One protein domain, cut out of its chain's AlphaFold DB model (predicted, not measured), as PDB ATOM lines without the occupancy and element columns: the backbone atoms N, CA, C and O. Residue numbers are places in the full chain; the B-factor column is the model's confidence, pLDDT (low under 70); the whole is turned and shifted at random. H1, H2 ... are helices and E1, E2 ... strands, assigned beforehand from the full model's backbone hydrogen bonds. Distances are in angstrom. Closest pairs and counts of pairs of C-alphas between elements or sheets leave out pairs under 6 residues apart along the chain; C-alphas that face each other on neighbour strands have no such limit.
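Overview. This is residues 2 to 95 of the 95 residues of the protein "PAS domain-containing protein" of Methylobacterium sp. R2-1 (UniProt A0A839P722). A long single helix, H1, joins two separate strand parts like a shaft: a strongly twisted three-stranded sheet, E1 E2 E3, is at its first end, and a small two-stranded hairpin, E4 and E5, lies off to the side of its last end. Residues 51 to 63, which belong to H1, stand free between the two strand parts, and E4 and E5 are apart from E1, E2 and E3. The printed part has 94 residues with one named helix and five named strands, in the order E1 E2 E3 H1 E4 E5; both sheets are antiparallel, the larger in the order E1 - E2 - E3, and the class is mixed, helices and strands. The whole is extended, a rod with a radius of gyration of the C-alphas of 24.7 A and spans of 80 by 35 by 24 A.

Along the chain. Begin at C-alpha 8, at (25.878, 6.545, 57.244), where strand E1 starts; it covers residues 8 to 13. Go on to E2, residues 19 to 30, 32.8 A long, which bends by 52 degrees at residue 22. E3 follows as residues 36 to 45, 26.7 A long. Find C-alpha 47 at (26.660, 8.461, 42.782); from there H1 runs through residues 47 to 68, 31.3 A long, to C-alpha 68 at (-1.277, 14.030, 29.814). E4, residues 75 to 77, and E5, residues 83 to 86, come last; E5 ends at C-alpha 86, at (-4.715, 5.889, 28.488).

Arrangement. Look first at the larger sheet, a meander, in which each strand is the antiparallel neighbour of the one before. E1 and E3 are its edge strands and E2 is the inner strand. E1 and E2 form a hairpin at 122 degrees between directions; N 12 and O 20 are 2.8 A apart, within hydrogen-bond range. E2 and E3 form a hairpin at 155 degrees, with N 29 and O 38 at 2.8 A. H1 is on this sheet but only grazes it, with residues 47 to 50; the closest C-alphas of E2 and H1 are those of Arg 21 and Thr 47, 5.3 A apart. In H1 every O i to N i+4 pair is within hydrogen-bond range. At the far end E4 and E5 form a hairpin at 170 degrees, with N 84 and O 76 at 2.8 A. E4 and E5 are apart from E1, E2 and E3, and H1 and E5 are apart.

Size, cuts and confidence. The two C-alphas farthest apart are those of Asp 33 and Gly 95, 81.2 A. The printed part has no cut, and no link is long; H1 to E4 is a short link and the others are tight. The mean pLDDT of the printed part is 84.9; look for values under 70 at residues 2 to 7 and 91 to 95.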
ATOM      1  N   LYS A   2      23.147  -1.209  67.988       46.16
ATOM      2  CA  LYS A   2      22.925  -2.636  68.311       46.16
ATOM      3  C   LYS A   2      23.903  -3.618  67.650       46.16
ATOM      4  O   LYS A   2      24.035  -4.693  68.192       46.16
ATOM      5  N   ASN A   3      24.639  -3.250  66.589       51.53
ATOM      6  CA  ASN A   3      25.537  -4.178  65.865       51.53
ATOM      7  C   ASN A   3      26.808  -3.528  65.260       51.53
ATOM      8  O   ASN A   3      27.377  -4.056  64.313       51.53
ATOM      9  N   GLY A   4      27.254  -2.357  65.733       53.62
ATOM     10  CA  GLY A   4      28.439  -1.666  65.176       53.62
ATOM     11  C   GLY A   4      28.277  -1.087  63.757       53.62
ATOM     12  O   GLY A   4      29.036  -0.200  63.383       53.62
ATOM     13  N   SER A   5      27.249  -1.505  63.016       55.69
ATOM     14  CA  SER A   5      26.854  -0.925  61.735       55.69
ATOM     15  C   SER A   5      25.781   0.144  61.949       55.69
ATOM     16  O   SER A   5      24.694  -0.131  62.467       55.69
ATOM     17  N   ALA A   6      26.109   1.382  61.588       56.00
ATOM     18  CA  ALA A   6      25.138   2.427  61.312       56.00
ATOM     19  C   ALA A   6      25.288   2.764  59.824       56.00
ATOM     20  O   ALA A   6      26.390   3.153  59.429       56.00
ATOM     21  N   PRO A   7      24.244   2.593  58.994       56.50
ATOM     22  CA  PRO A   7      24.290   3.073  57.624       56.50
ATOM     23  C   PRO A   7      24.400   4.603  57.654       56.50
ATOM     24  O   PRO A   7      23.432   5.299  57.950       56.50
ATOM     25  N   ASP A   8      25.602   5.115  57.390       71.12
ATOM     26  CA  ASP A   8      25.878   6.545  57.244       71.12
ATOM     27  C   ASP A   8      26.081   6.835  55.752       71.12
ATOM     28  O   ASP A   8      27.091   6.442  55.155       71.12
ATOM     29  N   GLU A   9      25.084   7.465  55.120       78.44
ATOM     30  CA  GLU A   9      25.178   7.927  53.734       78.44
ATOM     31  C   GLU A   9      25.482   9.425  53.710       78.44
ATOM     32  O   GLU A   9      24.621  10.272  53.971       78.44
ATOM     33  N   ARG A  10      26.711   9.764  53.324       86.00
ATOM     34  CA  ARG A  10      27.199  11.146  53.345       86.00
ATOM     35  C   ARG A  10      27.997  11.510  52.103       86.00
ATOM     36  O   ARG A  10      28.433  10.653  51.331       86.00
ATOM     37  N   TRP A  11      28.186  12.812  51.922       88.06
ATOM     38  CA  TRP A  11      29.130  13.334  50.941       88.06
ATOM     39  C   TRP A  11      30.560  13.026  51.383       88.06
ATOM     40  O   TRP A  11      30.939  13.293  52.521       88.06
ATOM     41  N   ASN A  12      31.344  12.449  50.478       89.81
ATOM     42  CA  ASN A  12      32.765  12.181  50.651       89.81
ATOM     43  C   ASN A  12      33.546  12.874  49.529       89.81
ATOM     44  O   ASN A  12      32.985  13.211  48.487       89.81
ATOM     45  N   LEU A  13      34.836  13.103  49.758       91.44
ATOM     46  CA  LEU A  13      35.739  13.741  48.803       91.44
ATOM     47  C   LEU A  13      36.740  12.712  48.289       91.44
ATOM     48  O   LEU A  13      37.371  12.007  49.079       91.44
ATOM     49  N   ARG A  14      36.893  12.616  46.968       90.06
ATOM     50  CA  ARG A  14      38.012  11.886  46.365       90.06
ATOM     51  C   ARG A  14      39.306  12.674  46.563       90.06
ATOM     52  O   ARG A  14      39.281  13.881  46.790       90.06
ATOM     53  N   LYS A  15      40.453  12.012  46.370       89.69
ATOM     54  CA  LYS A  15      41.780  12.655  46.407       89.69
ATOM     55  C   LYS A  15      41.890  13.865  45.460       89.69
ATOM     56  O   LYS A  15      42.606  14.805  45.771       89.69
ATOM     57  N   GLY A  16      41.162  13.857  44.338       91.62
ATOM     58  CA  GLY A  16      41.101  14.964  43.374       91.62
ATOM     59  C   GLY A  16      40.082  16.069  43.690       91.62
ATOM     60  O   GLY A  16      39.877  16.939  42.854       91.62
ATOM     61  N   GLY A  17      39.408  16.038  44.845       90.06
ATOM     62  CA  GLY A  17      38.426  17.057  45.253       90.06
ATOM     63  C   GLY A  17      36.992  16.828  44.760       90.06
ATOM     64  O   GLY A  17      36.071  17.493  45.231       90.06
ATOM     65  N   GLU A  18      36.771  15.860  43.870       91.38
ATOM     66  CA  GLU A  18      35.432  15.463  43.427       91.38
ATOM     67  C   GLU A  18      34.594  14.944  44.608       91.38
ATOM     68  O   GLU A  18      35.044  14.099  45.392       91.38
ATOM     69  N   ARG A  19      33.361  15.444  44.732       89.25
ATOM     70  CA  ARG A  19      32.398  14.979  45.734       89.25
ATOM     71  C   ARG A  19      31.639  13.771  45.209       89.25
ATOM     72  O   ARG A  19      31.064  13.831  44.132       89.25
ATOM     73  N   PHE A  20      31.551  12.725  46.019       89.56
ATOM     74  CA  PHE A  20      30.749  11.544  45.721       89.56
ATOM     75  C   PHE A  20      29.872  11.170  46.917       89.56
ATOM     76  O   PHE A  20      30.230  11.403  48.078       89.56
ATOM     77  N   ARG A  21      28.693  10.609  46.641       88.00
ATOM     78  CA  ARG A  21      27.811  10.062  47.677       88.00
ATOM     79  C   ARG A  21      28.227   8.632  47.950       88.00
ATOM     80  O   ARG A  21      28.213   7.801  47.046       88.00
ATOM     81  N   ALA A  22      28.552   8.337  49.202       88.88
ATOM     82  CA  ALA A  22      28.872   6.979  49.594       88.88
ATOM     83  C   ALA A  22      28.150   6.565  50.865       88.88
ATOM     84  O   ALA A  22      27.993   7.359  51.794       88.88
ATOM     85  N   SER A  23      27.745   5.299  50.887       87.06
ATOM     86  CA  SER A  23      27.281   4.619  52.091       87.06
ATOM     87  C   SER A  23      28.456   3.875  52.712       87.06
ATOM     88  O   SER A  23      29.112   3.080  52.027       87.06
ATOM     89  N   GLY A  24      28.724   4.154  53.984       86.56
ATOM     90  CA  GLY A  24      29.723   3.451  54.779       86.56
ATOM     91  C   GLY A  24      29.078   2.473  55.755       86.56
ATOM     92  O   GLY A  24      28.088   2.810  56.398       86.56
ATOM     93  N   GLU A  25      29.675   1.294  55.901       85.56
ATOM     94  CA  GLU A  25      29.375   0.353  56.982       85.56
ATOM     95  C   GLU A  25      30.668   0.026  57.734       85.56
ATOM     96  O   GLU A  25      31.726  -0.148  57.120       85.56
ATOM     97  N   HIS A  26      30.590  -0.026  59.064       84.88
ATOM     98  CA  HIS A  26      31.708  -0.363  59.944       84.88
ATOM     99  C   HIS A  26      31.426  -1.688  60.649       84.88
ATOM    100  O   HIS A  26      30.345  -1.889  61.202       84.88
ATOM    101  N   MET A  27      32.410  -2.583  60.644       87.12
ATOM    102  CA  MET A  27      32.326  -3.889  61.291       87.12
ATOM    103  C   MET A  27      33.497  -4.029  62.269       87.12
ATOM    104  O   MET A  27      34.647  -4.013  61.825       87.12
ATOM    105  N   PRO A  28      33.251  -4.114  63.589       87.75
ATOM    106  CA  PRO A  28      34.325  -4.312  64.552       87.75
ATOM    107  C   PRO A  28      34.879  -5.734  64.433       87.75
ATOM    108  O   PRO A  28      34.119  -6.701  64.456       87.75
ATOM    109  N   LEU A  29      36.201  -5.857  64.356       89.12
ATOM    110  CA  LEU A  29      36.908  -7.119  64.537       89.12
ATOM    111  C   LEU A  29      37.281  -7.245  66.011       89.12
ATOM    112  O   LEU A  29      37.884  -6.334  66.590       89.12
ATOM    113  N   ARG A  30      36.865  -8.352  66.626       91.38
ATOM    114  CA  ARG A  30      37.047  -8.605  68.056       91.38
ATOM    115  C   ARG A  30      38.150  -9.628  68.281       91.38
ATOM    116  O   ARG A  30      38.263 -10.564  67.496       91.38
ATOM    117  N   ALA A  31      38.937  -9.428  69.332       91.19
ATOM    118  CA  ALA A  31      39.863 -10.433  69.834       91.19
ATOM    119  C   ALA A  31      39.104 -11.536  70.594       91.19
ATOM    120  O   ALA A  31      37.906 -11.402  70.869       91.19
ATOM    121  N   ASP A  32      39.807 -12.609  70.952       93.00
ATOM    122  CA  ASP A  32      39.234 -13.775  71.640       93.00
ATOM    123  C   ASP A  32      38.625 -13.426  73.010       93.00
ATOM    124  O   ASP A  32      37.680 -14.070  73.459       93.00
ATOM    125  N   ASP A  33      39.112 -12.359  73.653       92.88
ATOM    126  CA  ASP A  33      38.574 -11.816  74.907       92.88
ATOM    127  C   ASP A  33      37.321 -10.930  74.712       92.88
ATOM    128  O   ASP A  33      36.791 -10.358  75.667       92.88
ATOM    129  N   GLY A  34      36.835 -10.793  73.474       87.25
ATOM    130  CA  GLY A  34      35.678  -9.979  73.103       87.25
ATOM    131  C   GLY A  34      35.961  -8.479  72.948       87.25
ATOM    132  O   GLY A  34      35.057  -7.735  72.528       87.25
ATOM    133  N   SER A  35      37.185  -8.020  73.233       90.44
ATOM    134  CA  SER A  35      37.604  -6.628  73.044       90.44
ATOM    135  C   SER A  35      37.668  -6.260  71.555       90.44
ATOM    136  O   SER A  35      37.892  -7.106  70.692       90.44
ATOM    137  N   VAL A  36      37.414  -4.990  71.214       89.69
ATOM    138  CA  VAL A  36      37.498  -4.517  69.819       89.69
ATOM    139  C   VAL A  36      38.960  -4.234  69.483       89.69
ATOM    140  O   VAL A  36      39.537  -3.292  70.017       89.69
ATOM    141  N   GLN A  37      39.538  -5.017  68.573       91.62
ATOM    142  CA  GLN A  37      40.931  -4.872  68.144       91.62
ATOM    143  C   GLN A  37      41.063  -3.924  66.945       91.62
ATOM    144  O   GLN A  37      42.015  -3.154  66.850       91.62
ATOM    145  N   SER A  38      40.110  -3.971  66.010       88.81
ATOM    146  CA  SER A  38      40.101  -3.105  64.826       88.81
ATOM    147  C   SER A  38      38.695  -2.956  64.240       88.81
ATOM    148  O   SER A  38      37.723  -3.522  64.743       88.81
ATOM    149  N   VAL A  39      38.566  -2.153  63.183       87.38
ATOM    150  CA  VAL A  39      37.308  -1.942  62.460       87.38
ATOM    151  C   VAL A  39      37.570  -2.072  60.967       87.38
ATOM    152  O   VAL A  39      38.449  -1.403  60.425       87.38
ATOM    153  N   VAL A  40      36.768  -2.888  60.289       90.38
ATOM    154  CA  VAL A  40      36.700  -2.920  58.828       90.38
ATOM    155  C   VAL A  40      35.671  -1.899  58.373       90.38
ATOM    156  O   VAL A  40      34.541  -1.880  58.862       90.38
ATOM    157  N   LYS A  41      36.059  -1.055  57.416       86.94
ATOM    158  CA  LYS A  41      35.161  -0.107  56.761       86.94
ATOM    159  C   LYS A  41      34.906  -0.546  55.327       86.94
ATOM    160  O   LYS A  41      35.837  -0.633  54.533       86.94
ATOM    161  N   ILE A  42      33.636  -0.732  54.986       87.12
ATOM    162  CA  ILE A  42      33.190  -0.903  53.604       87.12
ATOM    163  C   ILE A  42      32.590   0.425  53.154       87.12
ATOM    164  O   ILE A  42      31.687   0.950  53.801       87.12
ATOM    165  N   LEU A  43      33.098   0.979  52.053       88.75
ATOM    166  CA  LEU A  43      32.584   2.203  51.443       88.75
ATOM    167  C   LEU A  43      32.078   1.877  50.039       88.75
ATOM    168  O   LEU A  43      32.845   1.404  49.205       88.75
ATOM    169  N   ARG A  44      30.796   2.135  49.773       89.06
ATOM    170  CA  ARG A  44      30.203   1.966  48.440       89.06
ATOM    171  C   ARG A  44      29.828   3.322  47.870       89.06
ATOM    172  O   ARG A  44      29.043   4.040  48.483       89.06
ATOM    173  N   ASP A  45      30.378   3.649  46.708       90.25
ATOM    174  CA  ASP A  45      29.956   4.805  45.920       90.25
ATOM    175  C   ASP A  45      28.580   4.529  45.303       90.25
ATOM    176  O   ASP A  45      28.372   3.489  44.680       90.25
ATOM    177  N   ARG A  46      27.630   5.440  45.509       86.81
ATOM    178  CA  ARG A  46      26.264   5.349  44.976       86.81
ATOM    179  C   ARG A  46      25.907   6.498  44.045       86.81
ATOM    180  O   ARG A  46      24.739   6.659  43.698       86.81
ATOM    181  N   THR A  47      26.890   7.291  43.634       87.25
ATOM    182  CA  THR A  47      26.660   8.461  42.782       87.25
ATOM    183  C   THR A  47      26.043   8.042  41.447       87.25
ATOM    184  O   THR A  47      24.968   8.528  41.113       87.25
ATOM    185  N   GLN A  48      26.625   7.048  40.762       88.69
ATOM    186  CA  GLN A  48      26.135   6.554  39.467       88.69
ATOM    187  C   GLN A  48      24.683   6.058  39.531       88.69
ATOM    188  O   GLN A  48      23.833   6.532  38.786       88.69
ATOM    189  N   GLN A  49      24.383   5.169  40.484       87.75
ATOM    190  CA  GLN A  49      23.042   4.605  40.666       87.75
ATOM    191  C   GLN A  49      21.979   5.700  40.857       87.75
ATOM    192  O   GLN A  49      20.849   5.575  40.387       87.75
ATOM    193  N   ARG A  50      22.323   6.781  41.567       86.38
ATOM    194  CA  ARG A  50      21.404   7.901  41.800       86.38
ATOM    195  C   ARG A  50      21.251   8.792  40.578       86.38
ATOM    196  O   ARG A  50      20.135   9.238  40.334       86.38
ATOM    197  N   THR A  51      22.331   9.054  39.847       89.00
ATOM    198  CA  THR A  51      22.278   9.833  38.606       89.00
ATOM    199  C   THR A  51      21.385   9.136  37.586       89.00
ATOM    200  O   THR A  51      20.434   9.746  37.111       89.00
ATOM    201  N   GLU A  52      21.581   7.835  37.360       92.31
ATOM    202  CA  GLU A  52      20.750   7.041  36.444       92.31
ATOM    203  C   GLU A  52      19.273   7.030  36.867       92.31
ATOM    204  O   GLU A  52      18.374   7.214  36.045       92.31
ATOM    205  N   ALA A  53      18.996   6.865  38.165       91.38
ATOM    206  CA  ALA A  53      17.630   6.920  38.681       91.38
ATOM    207  C   ALA A  53      16.998   8.314  38.512       91.38
ATOM    208  O   ALA A  53      15.826   8.421  38.154       91.38
ATOM    209  N   ALA A  54      17.760   9.386  38.747       91.88
ATOM    210  CA  ALA A  54      17.290  10.755  38.572       91.88
ATOM    211  C   ALA A  54      17.013  11.081  37.096       91.88
ATOM    212  O   ALA A  54      15.983  11.678  36.791       91.88
ATOM    213  N   GLU A  55      17.884  10.649  36.184       92.56
ATOM    214  CA  GLU A  55      17.704  10.800  34.738       92.56
ATOM    215  C   GLU A  55      16.485  10.025  34.232       92.56
ATOM    216  O   GLU A  55      15.685  10.566  33.460       92.56
ATOM    217  N   ARG A  56      16.293   8.789  34.713       92.38
ATOM    218  CA  ARG A  56      15.107   7.982  34.407       92.38
ATOM    219  C   ARG A  56      13.833   8.674  34.879       92.38
ATOM    220  O   ARG A  56      12.911   8.840  34.086       92.38
ATOM    221  N   ASN A  57      13.807   9.139  36.126       93.69
ATOM    222  CA  ASN A  57      12.651   9.838  36.691       93.69
ATOM    223  C   ASN A  57      12.355  11.148  35.949       93.69
ATOM    224  O   ASN A  57      11.198  11.458  35.680       93.69
ATOM    225  N   ALA A  58      13.387  11.917  35.592       93.06
ATOM    226  CA  ALA A  58      13.223  13.150  34.831       93.06
ATOM    227  C   ALA A  58      12.667  12.879  33.425       93.06
ATOM    228  O   ALA A  58      11.801  13.614  32.952       93.06
ATOM    229  N   SER A  59      13.137  11.816  32.770       92.75
ATOM    230  CA  SER A  59      12.633  11.388  31.463       92.75
ATOM    231  C   SER A  59      11.178  10.931  31.544       92.75
ATOM    232  O   SER A  59      10.363  11.339  30.719       92.75
ATOM    233  N   GLU A  60      10.828  10.156  32.573       92.50
ATOM    234  CA  GLU A  60       9.460   9.689  32.803       92.50
ATOM    235  C   GLU A  60       8.499  10.846  33.096       92.50
ATOM    236  O   GLU A  60       7.411  10.896  32.526       92.50
ATOM    237  N   LEU A  61       8.909  11.814  33.923       91.94
ATOM    238  CA  LEU A  61       8.122  13.017  34.201       91.94
ATOM    239  C   LEU A  61       7.888  13.842  32.936       91.94
ATOM    240  O   LEU A  61       6.754  14.217  32.664       91.94
ATOM    241  N   ARG A  62       8.933  14.084  32.133       90.62
ATOM    242  CA  ARG A  62       8.800  14.811  30.858       90.62
ATOM    243  C   ARG A  62       7.842  14.100  29.911       90.62
ATOM    244  O   ARG A  62       6.981  14.746  29.326       90.62
ATOM    245  N   PHE A  63       7.980  12.783  29.778       89.12
ATOM    246  CA  PHE A  63       7.080  11.976  28.964       89.12
ATOM    247  C   PHE A  63       5.631  12.092  29.455       89.12
ATOM    248  O   PHE A  63       4.738  12.392  28.667       89.12
ATOM    249  N   ARG A  64       5.406  11.938  30.765       87.38
ATOM    250  CA  ARG A  64       4.079  12.039  31.375       87.38
ATOM    251  C   ARG A  64       3.450  13.412  31.154       87.38
ATOM    252  O   ARG A  64       2.320  13.477  30.686       87.38
ATOM    253  N   SER A  65       4.202  14.491  31.377       88.38
ATOM    254  CA  SER A  65       3.723  15.855  31.138       88.38
ATOM    255  C   SER A  65       3.329  16.102  29.682       88.38
ATOM    256  O   SER A  65       2.360  16.810  29.441       88.38
ATOM    257  N   LEU A  66       4.052  15.530  28.713       87.56
ATOM    258  CA  LEU A  66       3.713  15.666  27.293       87.56
ATOM    259  C   LEU A  66       2.455  14.877  26.919       87.56
ATOM    260  O   LEU A  66       1.640  15.357  26.134       87.56
ATOM    261  N   VAL A  67       2.293  13.673  27.465       88.75
ATOM    262  CA  VAL A  67       1.175  12.788  27.117       88.75
ATOM    263  C   VAL A  67      -0.130  13.204  27.795       88.75
ATOM    264  O   VAL A  67      -1.181  13.162  27.159       88.75
ATOM    265  N   GLU A  68      -0.081  13.645  29.052       85.81
ATOM    266  CA  GLU A  68      -1.277  14.030  29.814       85.81
ATOM    267  C   GLU A  68      -2.021  15.221  29.201       85.81
ATOM    268  O   GLU A  68      -3.245  15.265  29.266       85.81
ATOM    269  N   VAL A  69      -1.300  16.146  28.561       84.25
ATOM    270  CA  VAL A  69      -1.881  17.333  27.905       84.25
ATOM    271  C   VAL A  69      -2.063  17.163  26.394       84.25
ATOM    272  O   VAL A  69      -2.527  18.082  25.719       84.25
ATOM    273  N   SER A  70      -1.667  16.013  25.839       84.19
ATOM    274  CA  SER A  70      -1.770  15.756  24.404       84.19
ATOM    275  C   SER A  70      -3.230  15.642  23.979       84.19
ATOM    276  O   SER A  70      -3.989  14.848  24.529       84.19
ATOM    277  N   LEU A  71      -3.601  16.380  22.932       80.62
ATOM    278  CA  LEU A  71      -4.927  16.289  22.317       80.62
ATOM    279  C   LEU A  71      -5.136  14.976  21.550       80.62
ATOM    280  O   LEU A  71      -6.267  14.634  21.240       80.62
ATOM    281  N   GLN A  72      -4.079  14.227  21.226       84.00
ATOM    282  CA  GLN A  72      -4.209  12.903  20.614       84.00
ATOM    283  C   GLN A  72      -4.403  11.836  21.699       84.00
ATOM    284  O   GLN A  72      -3.757  11.899  22.744       84.00
ATOM    285  N   VAL A  73      -5.264  10.841  21.447       87.38
ATOM    286  CA  VAL A  73      -5.384   9.665  22.325       87.38
ATOM    287  C   VAL A  73      -4.058   8.912  22.324       87.38
ATOM    288  O   VAL A  73      -3.598   8.453  21.276       87.38
ATOM    289  N   VAL A  74      -3.469   8.756  23.505       90.06
ATOM    290  CA  VAL A  74      -2.278   7.933  23.719       90.06
ATOM    291  C   VAL A  74      -2.661   6.799  24.651       90.06
ATOM    292  O   VAL A  74      -3.046   7.037  25.795       90.06
ATOM    293  N   TRP A  75      -2.529   5.565  24.172       90.69
ATOM    294  CA  TRP A  75      -2.803   4.364  24.951       90.69
ATOM    295  C   TRP A  75      -1.639   3.378  24.859       90.69
ATOM    296  O   TRP A  75      -0.946   3.306  23.842       90.69
ATOM    297  N   PHE A  76      -1.434   2.617  25.930       91.81
ATOM    298  CA  PHE A  76      -0.485   1.508  25.968       91.81
ATOM    299  C   PHE A  76      -1.224   0.204  26.226       91.81
ATOM    300  O   PHE A  76      -2.139   0.152  27.048       91.81
ATOM    301  N   GLY A  77      -0.805  -0.841  25.519       93.62
ATOM    302  CA  GLY A  77      -1.283  -2.202  25.701       93.62
ATOM    303  C   GLY A  77      -0.172  -3.121  26.196       93.62
ATOM    304  O   GLY A  77       1.007  -2.863  25.944       93.62
ATOM    305  N   ASP A  78      -0.535  -4.185  26.901       94.38
ATOM    306  CA  ASP A  78       0.370  -5.310  27.143       94.38
ATOM    307  C   ASP A  78       0.296  -6.352  26.006       94.38
ATOM    308  O   ASP A  78      -0.476  -6.229  25.053       94.38
ATOM    309  N   ALA A  79       1.110  -7.407  26.102       94.62
ATOM    310  CA  ALA A  79       1.123  -8.498  25.123       94.62
ATOM    311  C   ALA A  79      -0.185  -9.320  25.085       94.62
ATOM    312  O   ALA A  79      -0.391 -10.086  24.148       94.62
ATOM    313  N   ALA A  80      -1.054  -9.175  26.089       94.50
ATOM    314  CA  ALA A  80      -2.363  -9.816  26.169       94.50
ATOM    315  C   ALA A  80      -3.497  -8.900  25.667       94.50
ATOM    316  O   ALA A  80      -4.670  -9.237  25.825       94.50
ATOM    317  N   SER A  81      -3.158  -7.775  25.029       89.31
ATOM    318  CA  SER A  81      -4.095  -6.772  24.508       89.31
ATOM    319  C   SER A  81      -4.900  -6.030  25.581       89.31
ATOM    320  O   SER A  81      -5.904  -5.393  25.259       89.31
ATOM    321  N   ASN A  82      -4.471  -6.055  26.846       92.50
ATOM    322  CA  ASN A  82      -5.093  -5.225  27.874       92.50
ATOM    323  C   ASN A  82      -4.556  -3.800  27.785       92.50
ATOM    324  O   ASN A  82      -3.346  -3.602  27.672       92.50
ATOM    325  N   ILE A  83      -5.437  -2.805  27.909       89.75
ATOM    326  CA  ILE A  83      -5.030  -1.403  28.034       89.75
ATOM    327  C   ILE A  83      -4.437  -1.199  29.431       89.75
ATOM    328  O   ILE A  83      -5.125  -1.348  30.437       89.75
ATOM    329  N   THR A  84      -3.158  -0.846  29.490       91.31
ATOM    330  CA  THR A  84      -2.426  -0.581  30.739       91.31
ATOM    331  C   THR A  84      -2.362   0.906  31.074       91.31
ATOM    332  O   THR A  84      -2.134   1.273  32.225       91.31
ATOM    333  N   TYR A  85      -2.584   1.769  30.084       88.81
ATOM    334  CA  TYR A  85      -2.619   3.217  30.248       88.81
ATOM    335  C   TYR A  85      -3.416   3.868  29.116       88.81
ATOM    336  O   TYR A  85      -3.334   3.431  27.969       88.81
ATOM    337  N   CYS A  86      -4.124   4.949  29.436       88.50
ATOM    338  CA  CYS A  86      -4.715   5.889  28.488       88.50
ATOM    339  C   CYS A  86      -4.597   7.300  29.083       88.50
ATOM    340  O   CYS A  86      -4.766   7.456  30.298       88.50
ATOM    341  N   ASN A  87      -4.279   8.312  28.272       89.50
ATOM    342  CA  ASN A  87      -4.116   9.675  28.775       89.50
ATOM    343  C   ASN A  87      -5.448  10.255  29.304       89.50
ATOM    344  O   ASN A  87      -6.483  10.136  28.648       89.50
ATOM    345  N   PRO A  88      -5.444  10.896  30.489       81.12
ATOM    346  CA  PRO A  88      -6.671  11.170  31.236       81.12
ATOM    347  C   PRO A  88      -7.554  12.266  30.643       81.12
ATOM    348  O   PRO A  88      -8.754  12.270  30.907       81.12
ATOM    349  N   ILE A  89      -7.003  13.147  29.802       77.88
ATOM    350  CA  ILE A  89      -7.759  14.219  29.134       77.88
ATOM    351  C   ILE A  89      -8.958  13.683  28.331       77.88
ATOM    352  O   ILE A  89      -9.939  14.392  28.133       77.88
ATOM    353  N   TRP A  90      -8.914  12.410  27.921       71.75
ATOM    354  CA  TRP A  90      -9.998  11.733  27.211       71.75
ATOM    355  C   TRP A  90     -11.058  11.092  28.115       71.75
ATOM    356  O   TRP A  90     -12.134  10.770  27.623       71.75
ATOM    357  N   TYR A  91     -10.808  10.938  29.421       67.94
ATOM    358  CA  TYR A  91     -11.868  10.598  30.382       67.94
ATOM    359  C   TYR A  91     -12.730  11.813  30.735       67.94
ATOM    360  O   TYR A  91     -13.888  11.653  31.107       67.94
ATOM    361  N   GLU A  92     -12.164  13.016  30.626       65.56
ATOM    362  CA  GLU A  92     -12.834  14.268  30.985       65.56
ATOM    363  C   GLU A  92     -13.475  14.978  29.791       65.56
ATOM    364  O   GLU A  92     -14.230  15.923  30.002       65.56
ATOM    365  N   PHE A  93     -13.211  14.535  28.556       58.22
ATOM    366  CA  PHE A  93     -13.813  15.126  27.365       58.22
ATOM    367  C   PHE A  93     -15.297  14.730  27.277       58.22
ATOM    368  O   PHE A  93     -15.601  13.564  27.008       58.22
ATOM    369  N   PRO A  94     -16.248  15.660  27.483       56.66
ATOM    370  CA  PRO A  94     -17.640  15.408  27.164       56.66
ATOM    371  C   PRO A  94     -17.744  15.478  25.637       56.66
ATOM    372  O   PRO A  94     -17.358  16.486  25.042       56.66
ATOM    373  N   GLY A  95     -18.188  14.391  25.007       58.22
ATOM    374  CA  GLY A  95     -18.572  14.422  23.594       58.22
ATOM    375  C   GLY A  95     -19.630  15.482  23.310       58.22
ATOM    376  O   GLY A  95     -20.457  15.747  24.214       58.22
TER     377      GLY A  95